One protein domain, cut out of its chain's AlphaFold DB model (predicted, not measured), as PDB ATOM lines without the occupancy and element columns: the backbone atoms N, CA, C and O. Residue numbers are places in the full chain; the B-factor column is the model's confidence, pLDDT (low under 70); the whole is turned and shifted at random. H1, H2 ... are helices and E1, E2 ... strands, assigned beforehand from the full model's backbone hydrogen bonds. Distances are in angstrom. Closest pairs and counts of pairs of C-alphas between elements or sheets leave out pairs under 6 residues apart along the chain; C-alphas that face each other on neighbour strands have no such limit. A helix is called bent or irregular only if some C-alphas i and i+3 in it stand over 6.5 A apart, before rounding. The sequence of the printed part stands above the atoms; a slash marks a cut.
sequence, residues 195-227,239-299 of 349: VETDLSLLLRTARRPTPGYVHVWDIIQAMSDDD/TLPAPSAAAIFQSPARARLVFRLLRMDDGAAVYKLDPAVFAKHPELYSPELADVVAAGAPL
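This is residues 195 to 227 and 239 to 299 of the 349 residues of the protein "Putative transcription factor bzip protein" of Botryosphaeria parva (strain UCR-NP2) (UniProt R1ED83). A short two-stranded hairpin, E1 and E2, lies near the middle, with three helices, H1, H2 and H3, clustered at one end and a winding arm with the short helices H5 and H6 at the other. The last residues return from this arm, and 297 to 298 pair with E2, while H4 lies near H1. The printed part has 94 residues, with two named strands and six named helices in the order E1 E2 H1 H2 H3 H4 H5 H6; the sheet E1 - E2 is antiparallel and the class is mostly helix. The whole is compact, with a radius of gyration of the C-alphas of 14.0 A and spans of 41 by 33 by 23 A.

E1, residues 195 to 198, begins with C-alpha 195 at (184.647, 87.485, 157.300) and is 10.2 A long. E2, residues 211 to 215, is 14.1 A long. H1 is residues 216 to 222, 10.1 A, and H2 residues 245 to 249. H3, residues 252 to 261, is the longest helix, 14.2 A, and begins with C-alpha 252 at (188.978, 75.806, 170.652). H4 is residues 264 to 269, H5 residues 276 to 280, and H6 residues 287 to 292, ending with C-alpha 292 at (178.698, 93.284, 151.521). H4 and H6 are irregular: C-alphas 265 and 268 are 8.8 A apart, and C-alphas 288 and 291 are 7.4 A apart.

E1 and E2 form a hairpin, antiparallel at 143 degrees, with N 197 and O 212 at 2.8 A and N 195 and O 214 at 2.9 A, within hydrogen-bond range. Residues 212 to 213 of E2 also pair with residues 297 to 298, parallel. H1 and H3 touch at a shallow tilt of 25 degrees, opposite ways; their closest C-alphas, of Ala 222 and Pro 252, are 5.5 A apart. H1 and H2 touch, the closest C-alphas being those of Ala 222 and Phe 249, 5.1 A. H2 and H3 touch only at the corner by their link, where the C-alphas of Ile 248 and Arg 254 are closest, 5.2 A. H4 and H1 are close but not clearly touching, with the closest C-alphas, of Val 216 and Met 264, 7.0 A apart. H5 and H6 are apart from each other. Every O i to N i+4 pair is within hydrogen-bond range in H1, H2, H3 and H5; H4 and H6 have 0 of 2 each, and 2 of 3 O i to N i+3 pairs each.

The C-alphas farthest apart, those of Asp 227 and Pro 287, are 44.5 A apart. Residues 228 to 238 are not printed, and C-alphas 227 and 239 across the cut are 20.4 A apart. The link E1 to E2, with 12 residues, is long. Residues 279 to 284, of which 279 to 280 belong to H5, stand free. The mean pLDDT of the printed part is 92.1, and residues 225 to 227 are under 70.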
ATOM      1  N   VAL A 195     183.520  86.565 157.513       98.12
ATOM      2  CA  VAL A 195     184.647  87.485 157.300       98.12
ATOM      3  C   VAL A 195     185.502  86.963 156.152       98.12
ATOM      4  O   VAL A 195     185.921  85.804 156.165       98.12
ATOM      5  N   GLU A 196     185.742  87.810 155.154       97.44
ATOM      6  CA  GLU A 196     186.662  87.513 154.053       97.44
ATOM      7  C   GLU A 196     188.117  87.528 154.518       97.44
ATOM      8  O   GLU A 196     188.519  88.333 155.356       97.44
ATOM      9  N   THR A 197     188.926  86.644 153.944       97.31
ATOM     10  CA  THR A 197     190.349  86.516 154.246       97.31
ATOM     11  C   THR A 197     191.090  85.805 153.118       97.31
ATOM     12  O   THR A 197     190.504  85.173 152.239       97.31
ATOM     13  N   ASP A 198     192.414  85.847 153.177       97.06
ATOM     14  CA  ASP A 198     193.259  84.888 152.481       97.06
ATOM     15  C   ASP A 198     193.336  83.585 153.295       97.06
ATOM     16  O   ASP A 198     193.842  83.565 154.422       97.06
ATOM     17  N   LEU A 199     192.831  82.482 152.737       96.25
ATOM     18  CA  LEU A 199     192.823  81.173 153.393       96.25
ATOM     19  C   LEU A 199     194.234  80.609 153.622       96.25
ATOM     20  O   LEU A 199     194.395  79.752 154.489       96.25
ATOM     21  N   SER A 200     195.263  81.094 152.917       95.69
ATOM     22  CA  SER A 200     196.659  80.690 153.156       95.69
ATOM     23  C   SER A 200     197.208  81.165 154.504       95.69
ATOM     24  O   SER A 200     198.105  80.535 155.063       95.69
ATOM     25  N   LEU A 201     196.605  82.208 155.086       96.31
ATOM     26  CA  LEU A 201     196.895  82.650 156.453       96.31
ATOM     27  C   LEU A 201     196.339  81.676 157.499       96.31
ATOM     28  O   LEU A 201     196.836  81.606 158.623       96.31
ATOM     29  N   LEU A 202     195.302  80.918 157.132       96.38
ATOM     30  CA  LEU A 202     194.593  80.014 158.031       96.38
ATOM     31  C   LEU A 202     195.011  78.558 157.849       96.38
ATOM     32  O   LEU A 202     195.049  77.822 158.831       96.38
ATOM     33  N   LEU A 203     195.329  78.134 156.624       94.75
ATOM     34  CA  LEU A 203     195.560  76.739 156.258       94.75
ATOM     35  C   LEU A 203     196.908  76.527 155.564       94.75
ATOM     36  O   LEU A 203     197.170  77.092 154.507       94.75
ATOM     37  N   ARG A 204     197.712  75.579 156.058       92.00
ATOM     38  CA  ARG A 204     198.958  75.147 155.390       92.00
ATOM     39  C   ARG A 204     198.712  74.464 154.046       92.00
ATOM     40  O   ARG A 204     199.609  74.413 153.207       92.00
ATOM     41  N   THR A 205     197.523  73.892 153.849       88.06
ATOM     42  CA  THR A 205     197.134  73.267 152.576       88.06
ATOM     43  C   THR A 205     196.971  74.300 151.462       88.06
ATOM     44  O   THR A 205     197.246  73.984 150.304       88.06
ATOM     45  N   ALA A 206     196.611  75.542 151.798       89.81
ATOM     46  CA  ALA A 206     196.565  76.657 150.864       89.81
ATOM     47  C   ALA A 206     197.973  77.255 150.696       89.81
ATOM     48  O   ALA A 206     198.379  78.180 151.387       89.81
ATOM     49  N   ARG A 207     198.754  76.702 149.759       87.56
ATOM     50  CA  ARG A 207     200.165  77.088 149.530       87.56
ATOM     51  C   ARG A 207     200.365  78.443 148.838       87.56
ATOM     52  O   ARG A 207     201.504  78.849 148.617       87.56
ATOM     53  N   ARG A 208     199.287  79.095 148.408       92.88
ATOM     54  CA  ARG A 208     199.291  80.380 147.696       92.88
ATOM     55  C   ARG A 208     198.144  81.242 148.214       92.88
ATOM     56  O   ARG A 208     197.153  80.654 148.656       92.88
ATOM     57  N   PRO A 209     198.236  82.577 148.089       95.81
ATOM     58  CA  PRO A 209     197.129  83.464 148.403       95.81
ATOM     59  C   PRO A 209     195.833  82.989 147.747       95.81
ATOM     60  O   PRO A 209     195.760  82.855 146.525       95.81
ATOM     61  N   THR A 210     194.851  82.650 148.575       95.62
ATOM     62  CA  THR A 210     193.593  82.023 148.162       95.62
ATOM     63  C   THR A 210     192.442  82.796 148.791       95.62
ATOM     64  O   THR A 210     192.171  82.605 149.979       95.62
ATOM     65  N   PRO A 211     191.763  83.672 148.031       96.50
ATOM     66  CA  PRO A 211     190.608  84.398 148.537       96.50
ATOM     67  C   PRO A 211     189.512  83.445 149.019       96.50
ATOM     68  O   PRO A 211     189.133  82.498 148.320       96.50
ATOM     69  N   GLY A 212     188.986  83.709 150.205       96.31
ATOM     70  CA  GLY A 212     187.882  82.960 150.779       96.31
ATOM     71  C   GLY A 212     187.268  83.675 151.964       96.31
ATOM     72  O   GLY A 212     187.589  84.825 152.253       96.31
ATOM     73  N   TYR A 213     186.374  82.991 152.662       97.44
ATOM     74  CA  TYR A 213     185.683  83.558 153.812       97.44
ATOM     75  C   TYR A 213     185.402  82.510 154.882       97.44
ATOM     76  O   TYR A 213     185.348  81.311 154.612       97.44
ATOM     77  N   VAL A 214     185.234  82.973 156.117       96.62
ATOM     78  CA  VAL A 214     184.991  82.128 157.291       96.62
ATOM     79  C   VAL A 214     183.688  82.547 157.954       96.62
ATOM     80  O   VAL A 214     183.496  83.732 158.224       96.62
ATOM     81  N   HIS A 215     182.810  81.587 158.248       95.50
ATOM     82  CA  HIS A 215     181.595  81.846 159.021       95.50
ATOM     83  C   HIS A 215     181.931  82.210 160.459       95.50
ATOM     84  O   HIS A 215     182.631  81.480 161.163       95.50
ATOM     85  N   VAL A 216     181.380  83.336 160.902       95.19
ATOM     86  CA  VAL A 216     181.584  83.856 162.254       95.19
ATOM     87  C   VAL A 216     181.017  82.879 163.283       95.19
ATOM     88  O   VAL A 216     181.668  82.560 164.276       95.19
ATOM     89  N   TRP A 217     179.814  82.366 163.022       91.88
ATOM     90  CA  TRP A 217     179.119  81.469 163.939       91.88
ATOM     91  C   TRP A 217     179.806  80.105 164.080       91.88
ATOM     92  O   TRP A 217     179.938  79.620 165.199       91.88
ATOM     93  N   ASP A 218     180.350  79.546 162.994       91.81
ATOM     94  CA  ASP A 218     181.101  78.282 163.041       91.81
ATOM     95  C   ASP A 218     182.355  78.400 163.924       91.81
ATOM     96  O   ASP A 218     182.673  77.490 164.690       91.81
ATOM     97  N   ILE A 219     183.060  79.537 163.857       94.06
ATOM     98  CA  ILE A 219     184.212  79.797 164.730       94.06
ATOM     99  C   ILE A 219     183.768  79.943 166.184       94.06
ATOM    100  O   ILE A 219     184.411  79.387 167.066       94.06
ATOM    101  N   ILE A 220     182.665  80.644 166.451       92.19
ATOM    102  CA  ILE A 220     182.143  80.818 167.814       92.19
ATOM    103  C   ILE A 220     181.731  79.494 168.449       92.19
ATOM    104  O   ILE A 220     182.069  79.246 169.607       92.19
ATOM    105  N   GLN A 221     181.075  78.617 167.693       89.75
ATOM    106  CA  GLN A 221     180.777  77.265 168.158       89.75
ATOM    107  C   GLN A 221     182.064  76.498 168.466       89.75
ATOM    108  O   GLN A 221     182.201  75.958 169.557       89.75
ATOM    109  N   ALA A 222     183.049  76.540 167.565       90.88
ATOM    110  CA  ALA A 222     184.334  75.877 167.780       90.88
ATOM    111  C   ALA A 222     185.145  76.451 168.958       90.88
ATOM    112  O   ALA A 222     185.988  75.747 169.502       90.88
ATOM    113  N   MET A 223     184.920  77.708 169.362       90.56
ATOM    114  CA  MET A 223     185.542  78.308 170.553       90.56
ATOM    115  C   MET A 223     184.915  77.845 171.874       90.56
ATOM    116  O   MET A 223     185.497  78.132 172.922       90.56
ATOM    117  N   SER A 224     183.732  77.222 171.838       80.06
ATOM    118  CA  SER A 224     182.977  76.875 173.042       80.06
ATOM    119  C   SER A 224     183.645  75.703 173.767       80.06
ATOM    120  O   SER A 224     183.994  74.693 173.158       80.06
ATOM    121  N   ASP A 225     183.869  75.872 175.070       62.38
ATOM    122  CA  ASP A 225     184.598  74.924 175.912       62.38
ATOM    123  C   ASP A 225     183.624  73.880 176.487       62.38
ATOM    124  O   ASP A 225     183.275  73.946 177.664       62.38
ATOM    125  N   ASP A 226     183.174  72.913 175.686       53.06
ATOM    126  CA  ASP A 226     182.366  71.804 176.230       53.06
ATOM    127  C   ASP A 226     183.204  70.817 177.078       53.06
ATOM    128  O   ASP A 226     182.643  70.015 177.817       53.06
ATOM    129  N   ASP A 227     184.540  70.940 177.085       45.66
ATOM    130  CA  ASP A 227     185.455  70.081 177.854       45.66
ATOM    131  C   ASP A 227     186.416  70.871 178.766       45.66
ATOM    132  O   ASP A 227     187.636  70.689 178.752       45.66
ATOM    133  N   THR A 239     199.406  76.957 166.587       90.00
ATOM    134  CA  THR A 239     199.723  78.085 165.692       90.00
ATOM    135  C   THR A 239     198.907  78.043 164.403       90.00
ATOM    136  O   THR A 239     198.456  76.979 163.960       90.00
ATOM    137  N   LEU A 240     198.710  79.221 163.807       92.56
ATOM    138  CA  LEU A 240     198.262  79.375 162.424       92.56
ATOM    139  C   LEU A 240     199.488  79.576 161.514       92.56
ATOM    140  O   LEU A 240     200.457  80.195 161.959       92.56
ATOM    141  N   PRO A 241     199.468  79.088 160.260       94.88
ATOM    142  CA  PRO A 241     198.378  78.347 159.618       94.88
ATOM    143  C   PRO A 241     198.196  76.914 160.168       94.88
ATOM    144  O   PRO A 241     199.158  76.190 160.448       94.88
ATOM    145  N   ALA A 242     196.945  76.480 160.304       93.38
ATOM    146  CA  ALA A 242     196.555  75.143 160.744       93.38
ATOM    147  C   ALA A 242     196.813  74.085 159.650       93.38
ATOM    148  O   ALA A 242     196.826  74.410 158.461       93.38
ATOM    149  N   PRO A 243     197.012  72.801 159.999       92.12
ATOM    150  CA  PRO A 243     197.251  71.757 159.001       92.12
ATOM    151  C   PRO A 243     196.035  71.486 158.098       92.12
ATOM    152  O   PRO A 243     196.217  71.030 156.975       92.12
ATOM    153  N   SER A 244     194.813  71.756 158.565       91.12
ATOM    154  CA  SER A 244     193.564  71.580 157.815       91.12
ATOM    155  C   SER A 244     192.440  72.424 158.427       91.12
ATOM    156  O   SER A 244     192.580  72.926 159.543       91.12
ATOM    157  N   ALA A 245     191.314  72.560 157.714       91.31
ATOM    158  CA  ALA A 245     190.125  73.239 158.234       91.31
ATOM    159  C   ALA A 245     189.555  72.514 159.462       91.31
ATOM    160  O   ALA A 245     189.305  73.146 160.484       91.31
ATOM    161  N   ALA A 246     189.465  71.180 159.417       89.56
ATOM    162  CA  ALA A 246     189.029  70.365 160.554       89.56
ATOM    163  C   ALA A 246     189.850  70.654 161.824       89.56
ATOM    164  O   ALA A 246     189.295  70.778 162.910       89.56
ATOM    165  N   ALA A 247     191.163  70.862 161.681       90.25
ATOM    166  CA  ALA A 247     192.043  71.169 162.801       90.25
ATOM    167  C   ALA A 247     191.750  72.527 163.470       90.25
ATOM    168  O   ALA A 247     192.149  72.706 164.621       90.25
ATOM    169  N   ILE A 248     191.106  73.468 162.764       92.25
ATOM    170  CA  ILE A 248     190.603  74.735 163.320       92.25
ATOM    171  C   ILE A 248     189.323  74.474 164.115       92.25
ATOM    172  O   ILE A 248     189.254  74.855 165.277       92.25
ATOM    173  N   PHE A 249     188.334  73.808 163.513       90.38
ATOM    174  CA  PHE A 249     187.007  73.644 164.120       90.38
ATOM    175  C   PHE A 249     186.954  72.606 165.250       90.38
ATOM    176  O   PHE A 249     186.052  72.655 166.073       90.38
ATOM    177  N   GLN A 250     187.925  71.694 165.320       88.62
ATOM    178  CA  GLN A 250     188.055  70.709 166.402       88.62
ATOM    179  C   GLN A 250     188.945  71.197 167.560       88.62
ATOM    180  O   GLN A 250     189.176  70.455 168.508       88.62
ATOM    181  N   SER A 251     189.509  72.409 167.478       89.62
ATOM    182  CA  SER A 251     190.416  72.952 168.495       89.62
ATOM    183  C   SER A 251     189.967  74.350 168.926       89.62
ATOM    184  O   SER A 251     190.227  75.315 168.196       89.62
ATOM    185  N   PRO A 252     189.394  74.502 170.136       91.19
ATOM    186  CA  PRO A 252     188.978  75.806 170.652       91.19
ATOM    187  C   PRO A 252     190.098  76.847 170.651       91.19
ATOM    188  O   PRO A 252     189.887  78.003 170.282       91.19
ATOM    189  N   ALA A 253     191.328  76.435 170.965       91.94
ATOM    190  CA  ALA A 253     192.487  77.318 170.941       91.94
ATOM    191  C   ALA A 253     192.806  77.842 169.522       91.94
ATOM    192  O   ALA A 253     193.063  79.038 169.348       91.94
ATOM    193  N   ARG A 254     192.711  77.000 168.478       93.06
ATOM    194  CA  ARG A 254     192.872  77.457 167.082       93.06
ATOM    195  C   ARG A 254     191.699  78.307 166.611       93.06
ATOM    196  O   ARG A 254     191.941  79.315 165.952       93.06
ATOM    197  N   ALA A 255     190.465  77.963 166.974       94.25
ATOM    198  CA  ALA A 255     189.298  78.792 166.676       94.25
ATOM    199  C   ALA A 255     189.459  80.211 167.258       94.25
ATOM    200  O   ALA A 255     189.268  81.193 166.541       94.25
ATOM    201  N   ARG A 256     189.949  80.339 168.502       95.19
ATOM    202  CA  ARG A 256     190.274  81.638 169.129       95.19
ATOM    203  C   ARG A 256     191.400  82.390 168.414       95.19
ATOM    204  O   ARG A 256     191.393  83.621 168.390       95.19
ATOM    205  N   LEU A 257     192.388  81.695 167.840       95.81
ATOM    206  CA  LEU A 257     193.416  82.334 167.005       95.81
ATOM    207  C   LEU A 257     192.823  82.892 165.711       95.81
ATOM    208  O   LEU A 257     193.131  84.028 165.363       95.81
ATOM    209  N   VAL A 258     191.953  82.135 165.035       96.81
ATOM    210  CA  VAL A 258     191.259  82.600 163.822       96.81
ATOM    211  C   VAL A 258     190.358  83.790 164.141       96.81
ATOM    212  O   VAL A 258     190.435  84.804 163.455       96.81
ATOM    213  N   PHE A 259     189.573  83.707 165.218       96.94
ATOM    214  CA  PHE A 259     188.697  84.785 165.679       96.94
ATOM    215  C   PHE A 259     189.462  86.104 165.870       96.94
ATOM    216  O   PHE A 259     189.042  87.146 165.365       96.94
ATOM    217  N   ARG A 260     190.622  86.048 166.543       97.00
ATOM    218  CA  ARG A 260     191.498  87.211 166.758       97.00
ATOM    219  C   ARG A 260     192.152  87.705 165.472       97.00
ATOM    220  O   ARG A 260     192.171  88.906 165.232       97.00
ATOM    221  N   LEU A 261     192.690  86.799 164.652       97.50
ATOM    222  CA  LEU A 261     193.366  87.153 163.401       97.50
ATOM    223  C   LEU A 261     192.421  87.880 162.438       97.50
ATOM    224  O   LEU A 261     192.811  88.872 161.829       97.50
ATOM    225  N   LEU A 262     191.179  87.403 162.335       97.69
ATOM    226  CA  LEU A 262     190.151  87.981 161.472       97.69
ATOM    227  C   LEU A 262     189.396  89.148 162.117       97.69
ATOM    228  O   LEU A 262     188.476  89.681 161.503       97.69
ATOM    229  N   ARG A 263     189.780  89.548 163.339       97.31
ATOM    230  CA  ARG A 263     189.169  90.650 164.099       97.31
ATOM    231  C   ARG A 263     187.646  90.541 164.166       97.31
ATOM    232  O   ARG A 263     186.926  91.521 164.001       97.31
ATOM    233  N   MET A 264     187.137  89.331 164.403       96.88
ATOM    234  CA  MET A 264     185.692  89.090 164.454       96.88
ATOM    235  C   MET A 264     185.006  89.844 165.614       96.88
ATOM    236  O   MET A 264     183.789  89.995 165.615       96.88
ATOM    237  N   ASP A 265     185.763  90.371 166.580       95.56
ATOM    238  CA  ASP A 265     185.266  91.258 167.635       95.56
ATOM    239  C   ASP A 265     185.054  92.719 167.202       95.56
ATOM    240  O   ASP A 265     184.442  93.481 167.950       95.56
ATOM    241  N   ASP A 266     185.481  93.104 165.996       94.50
ATOM    242  CA  ASP A 266     185.056  94.357 165.355       94.50
ATOM    243  C   ASP A 266     183.618  94.267 164.804       94.50
ATOM    244  O   ASP A 266     183.106  95.223 164.218       94.50
ATOM    245  N   GLY A 267     182.969  93.105 164.939       90.69
ATOM    246  CA  GLY A 267     181.561  92.883 164.639       90.69
ATOM    247  C   GLY A 267     181.135  93.421 163.273       90.69
ATOM    248  O   GLY A 267     181.704  93.101 162.226       90.69
ATOM    249  N   ALA A 268     180.118  94.283 163.289       89.06
ATOM    250  CA  ALA A 268     179.511  94.826 162.084       89.06
ATOM    251  C   ALA A 268     180.488  95.570 161.164       89.06
ATOM    252  O   ALA A 268     180.117  95.799 160.022       89.06
ATOM    253  N   ALA A 269     181.690  95.964 161.594       92.38
ATOM    254  CA  ALA A 269     182.647  96.644 160.719       92.38
ATOM    255  C   ALA A 269     183.297  95.709 159.681       92.38
ATOM    256  O   ALA A 269     183.586  96.151 158.569       92.38
ATOM    257  N   VAL A 270     183.493  94.430 160.019       95.00
ATOM    258  CA  VAL A 270     184.237  93.463 159.186       95.00
ATOM    259  C   VAL A 270     183.351  92.387 158.558       95.00
ATOM    260  O   VAL A 270     183.791  91.674 157.660       95.00
ATOM    261  N   TYR A 271     182.097  92.273 158.998       96.50
ATOM    262  CA  TYR A 271     181.193  91.233 158.506       96.50
ATOM    263  C   TYR A 271     180.708  91.483 157.079       96.50
ATOM    264  O   TYR A 271     180.454  92.617 156.659       96.50
ATOM    265  N   LYS A 272     180.515  90.377 156.372       97.62
ATOM    266  CA  LYS A 272     179.840  90.245 155.084       97.62
ATOM    267  C   LYS A 272     178.810  89.116 155.161       97.62
ATOM    268  O   LYS A 272     178.705  88.445 156.186       97.62
ATOM    269  N   LEU A 273     178.048  88.924 154.092       97.19
ATOM    270  CA  LEU A 273     177.046  87.872 153.943       97.19
ATOM    271  C   LEU A 273     177.579  86.755 153.046       97.19
ATOM    272  O   LEU A 273     178.091  87.027 151.960       97.19
ATOM    273  N   ASP A 274     177.415  85.505 153.472       96.44
ATOM    274  CA  ASP A 274     177.596  84.342 152.601       96.44
ATOM    275  C   ASP A 274     176.595  84.410 151.428       96.44
ATOM    276  O   ASP A 274     175.387  84.487 151.683       96.44
ATOM    277  N   PRO A 275     177.047  84.354 150.157       95.25
ATOM    278  CA  PRO A 275     176.169  84.347 148.986       95.25
ATOM    279  C   PRO A 275     175.016  83.338 149.058       95.25
ATOM    280  O   PRO A 275     173.947  83.591 148.500       95.25
ATOM    281  N   ALA A 276     175.204  82.213 149.759       93.31
ATOM    282  CA  ALA A 276     174.185  81.178 149.912       93.31
ATOM    283  C   ALA A 276     172.877  81.690 150.550       93.31
ATOM    284  O   ALA A 276     171.812  81.137 150.272       93.31
ATOM    285  N   VAL A 277     172.913  82.775 151.340       94.00
ATOM    286  CA  VAL A 277     171.695  83.363 151.927       94.00
ATOM    287  C   VAL A 277     170.720  83.858 150.856       94.00
ATOM    288  O   VAL A 277     169.511  83.737 151.024       94.00
ATOM    289  N   PHE A 278     171.227  84.337 149.718       94.25
ATOM    290  CA  PHE A 278     170.402  84.822 148.610       94.25
ATOM    291  C   PHE A 278     169.880  83.694 147.719       94.25
ATOM    292  O   PHE A 278     168.971  83.916 146.929       94.25
ATOM    293  N   ALA A 279     170.410  82.476 147.847       91.31
ATOM    294  CA  ALA A 279     169.757  81.307 147.266       91.31
ATOM    295  C   ALA A 279     168.491  80.936 148.060       91.31
ATOM    296  O   ALA A 279     167.523  80.464 147.469       91.31
ATOM    297  N   LYS A 280     168.495  81.172 149.381       91.00
ATOM    298  CA  LYS A 280     167.339  80.951 150.262       91.00
ATOM    299  C   LYS A 280     166.315  82.093 150.183       91.00
ATOM    300  O   LYS A 280     165.127  81.813 150.114       91.00
ATOM    301  N   HIS A 281     166.791  83.340 150.142       92.56
ATOM    302  CA  HIS A 281     165.983  84.571 150.125       92.56
ATOM    303  C   HIS A 281     166.355  85.461 148.918       92.56
ATOM    304  O   HIS A 281     167.006  86.501 149.081       92.56
ATOM    305  N   PRO A 282     166.041  85.042 147.676       92.62
ATOM    306  CA  PRO A 282     166.483  85.724 146.455       92.62
ATOM    307  C   PRO A 282     165.962  87.158 146.307       92.62
ATOM    308  O   PRO A 282     166.653  88.018 145.758       92.62
ATOM    309  N   GLU A 283     164.778  87.455 146.832       90.81
ATOM    310  CA  GLU A 283     164.156  88.782 146.832       90.81
ATOM    311  C   GLU A 283     164.977  89.838 147.593       90.81
ATOM    312  O   GLU A 283     164.923  91.037 147.282       90.81
ATOM    313  N   LEU A 284     165.810  89.397 148.540       92.12
ATOM    314  CA  LEU A 284     166.686  90.269 149.315       92.12
ATOM    315  C   LEU A 284     167.934  90.702 148.538       92.12
ATOM    316  O   LEU A 284     168.524  91.733 148.860       92.12
ATOM    317  N   TYR A 285     168.326  89.994 147.476       92.50
ATOM    318  CA  TYR A 285     169.524  90.345 146.712       92.50
ATOM    319  C   TYR A 285     169.336  91.626 145.896       92.50
ATOM    320  O   TYR A 285     168.310  91.829 145.248       92.50
ATOM    321  N   SER A 286     170.332  92.510 145.888       88.69
ATOM    322  CA  SER A 286     170.390  93.650 144.965       88.69
ATOM    323  C   SER A 286     171.828  94.018 144.623       88.69
ATOM    324  O   SER A 286     172.723  93.719 145.413       88.69
ATOM    325  N   PRO A 287     172.065  94.704 143.488       90.25
ATOM    326  CA  PRO A 287     173.401  95.169 143.118       90.25
ATOM    327  C   PRO A 287     174.069  96.048 144.186       90.25
ATOM    328  O   PRO A 287     175.282  95.998 144.345       90.25
ATOM    329  N   GLU A 288     173.285  96.797 144.964       89.00
ATOM    330  CA  GLU A 288     173.770  97.638 146.070       89.00
ATOM    331  C   GLU A 288     174.397  96.833 147.219       89.00
ATOM    332  O   GLU A 288     175.148  97.378 148.024       89.00
ATOM    333  N   LEU A 289     174.115  95.527 147.298       90.44
ATOM    334  CA  LEU A 289     174.694  94.638 148.301       90.44
ATOM    335  C   LEU A 289     176.029  94.025 147.863       90.44
ATOM    336  O   LEU A 289     176.645  93.342 148.674       90.44
ATOM    337  N   ALA A 290     176.497  94.255 146.631       89.06
ATOM    338  CA  ALA A 290     177.680  93.583 146.085       89.06
ATOM    339  C   ALA A 290     178.918  93.696 146.996       89.06
ATOM    340  O   ALA A 290     179.614  92.707 147.205       89.06
ATOM    341  N   ASP A 291     179.140  94.860 147.616       90.44
ATOM    342  CA  ASP A 291     180.289  95.095 148.504       90.44
ATOM    343  C   ASP A 291     180.178  94.388 149.865       90.44
ATOM    344  O   ASP A 291     181.178  94.218 150.570       90.44
ATOM    345  N   VAL A 292     178.967  93.981 150.256       93.44
ATOM    346  CA  VAL A 292     178.698  93.284 151.521       93.44
ATOM    347  C   VAL A 292     178.449  91.791 151.337       93.44
ATOM    348  O   VAL A 292     178.331  91.086 152.334       93.44
ATOM    349  N   VAL A 293     178.409  91.294 150.100       96.62
ATOM    350  CA  VAL A 293     178.424  89.858 149.799       96.62
ATOM    351  C   VAL A 293     179.871  89.372 149.763       96.62
ATOM    352  O   VAL A 293     180.748  90.033 149.205       96.62
ATOM    353  N   ALA A 294     180.140  88.236 150.403       97.00
ATOM    354  CA  ALA A 294     181.474  87.659 150.433       97.00
ATOM    355  C   ALA A 294     181.862  87.009 149.098       97.00
ATOM    356  O   ALA A 294     181.031  86.425 148.402       97.00
ATOM    357  N   ALA A 295     183.147  87.070 148.770       95.00
ATOM    358  CA  ALA A 295     183.756  86.463 147.598       95.00
ATOM    359  C   ALA A 295     184.812  85.412 147.982       95.00
ATOM    360  O   ALA A 295     185.433  85.462 149.045       95.00
ATOM    361  N   GLY A 296     185.057  84.470 147.069       94.44
ATOM    362  CA  GLY A 296     186.025  83.387 147.255       94.44
ATOM    363  C   GLY A 296     185.396  82.099 147.790       94.44
ATOM    364  O   GLY A 296     184.184  81.916 147.731       94.44
ATOM    365  N   ALA A 297     186.232  81.171 148.255       92.56
ATOM    366  CA  ALA A 297     185.773  79.873 148.746       92.56
ATOM    367  C   ALA A 297     185.403  79.912 150.247       92.56
ATOM    368  O   ALA A 297     186.175  80.461 151.041       92.56
ATOM    369  N   PRO A 298     184.288  79.286 150.671       94.31
ATOM    370  CA  PRO A 298     183.973  79.132 152.087       94.31
ATOM    371  C   PRO A 298     184.967  78.187 152.772       94.31
ATOM    372  O   PRO A 298     185.249  77.088 152.285       94.31
ATOM    373  N   LEU A 299     185.455  78.574 153.950       92.62
ATOM    374  CA  LEU A 299     186.162  77.672 154.852       92.62
ATOM    375  C   LEU A 299     185.142  76.780 155.572       92.62
ATOM    376  O   LEU A 299     184.542  77.189 156.564       92.62
TER     377      LEU A 299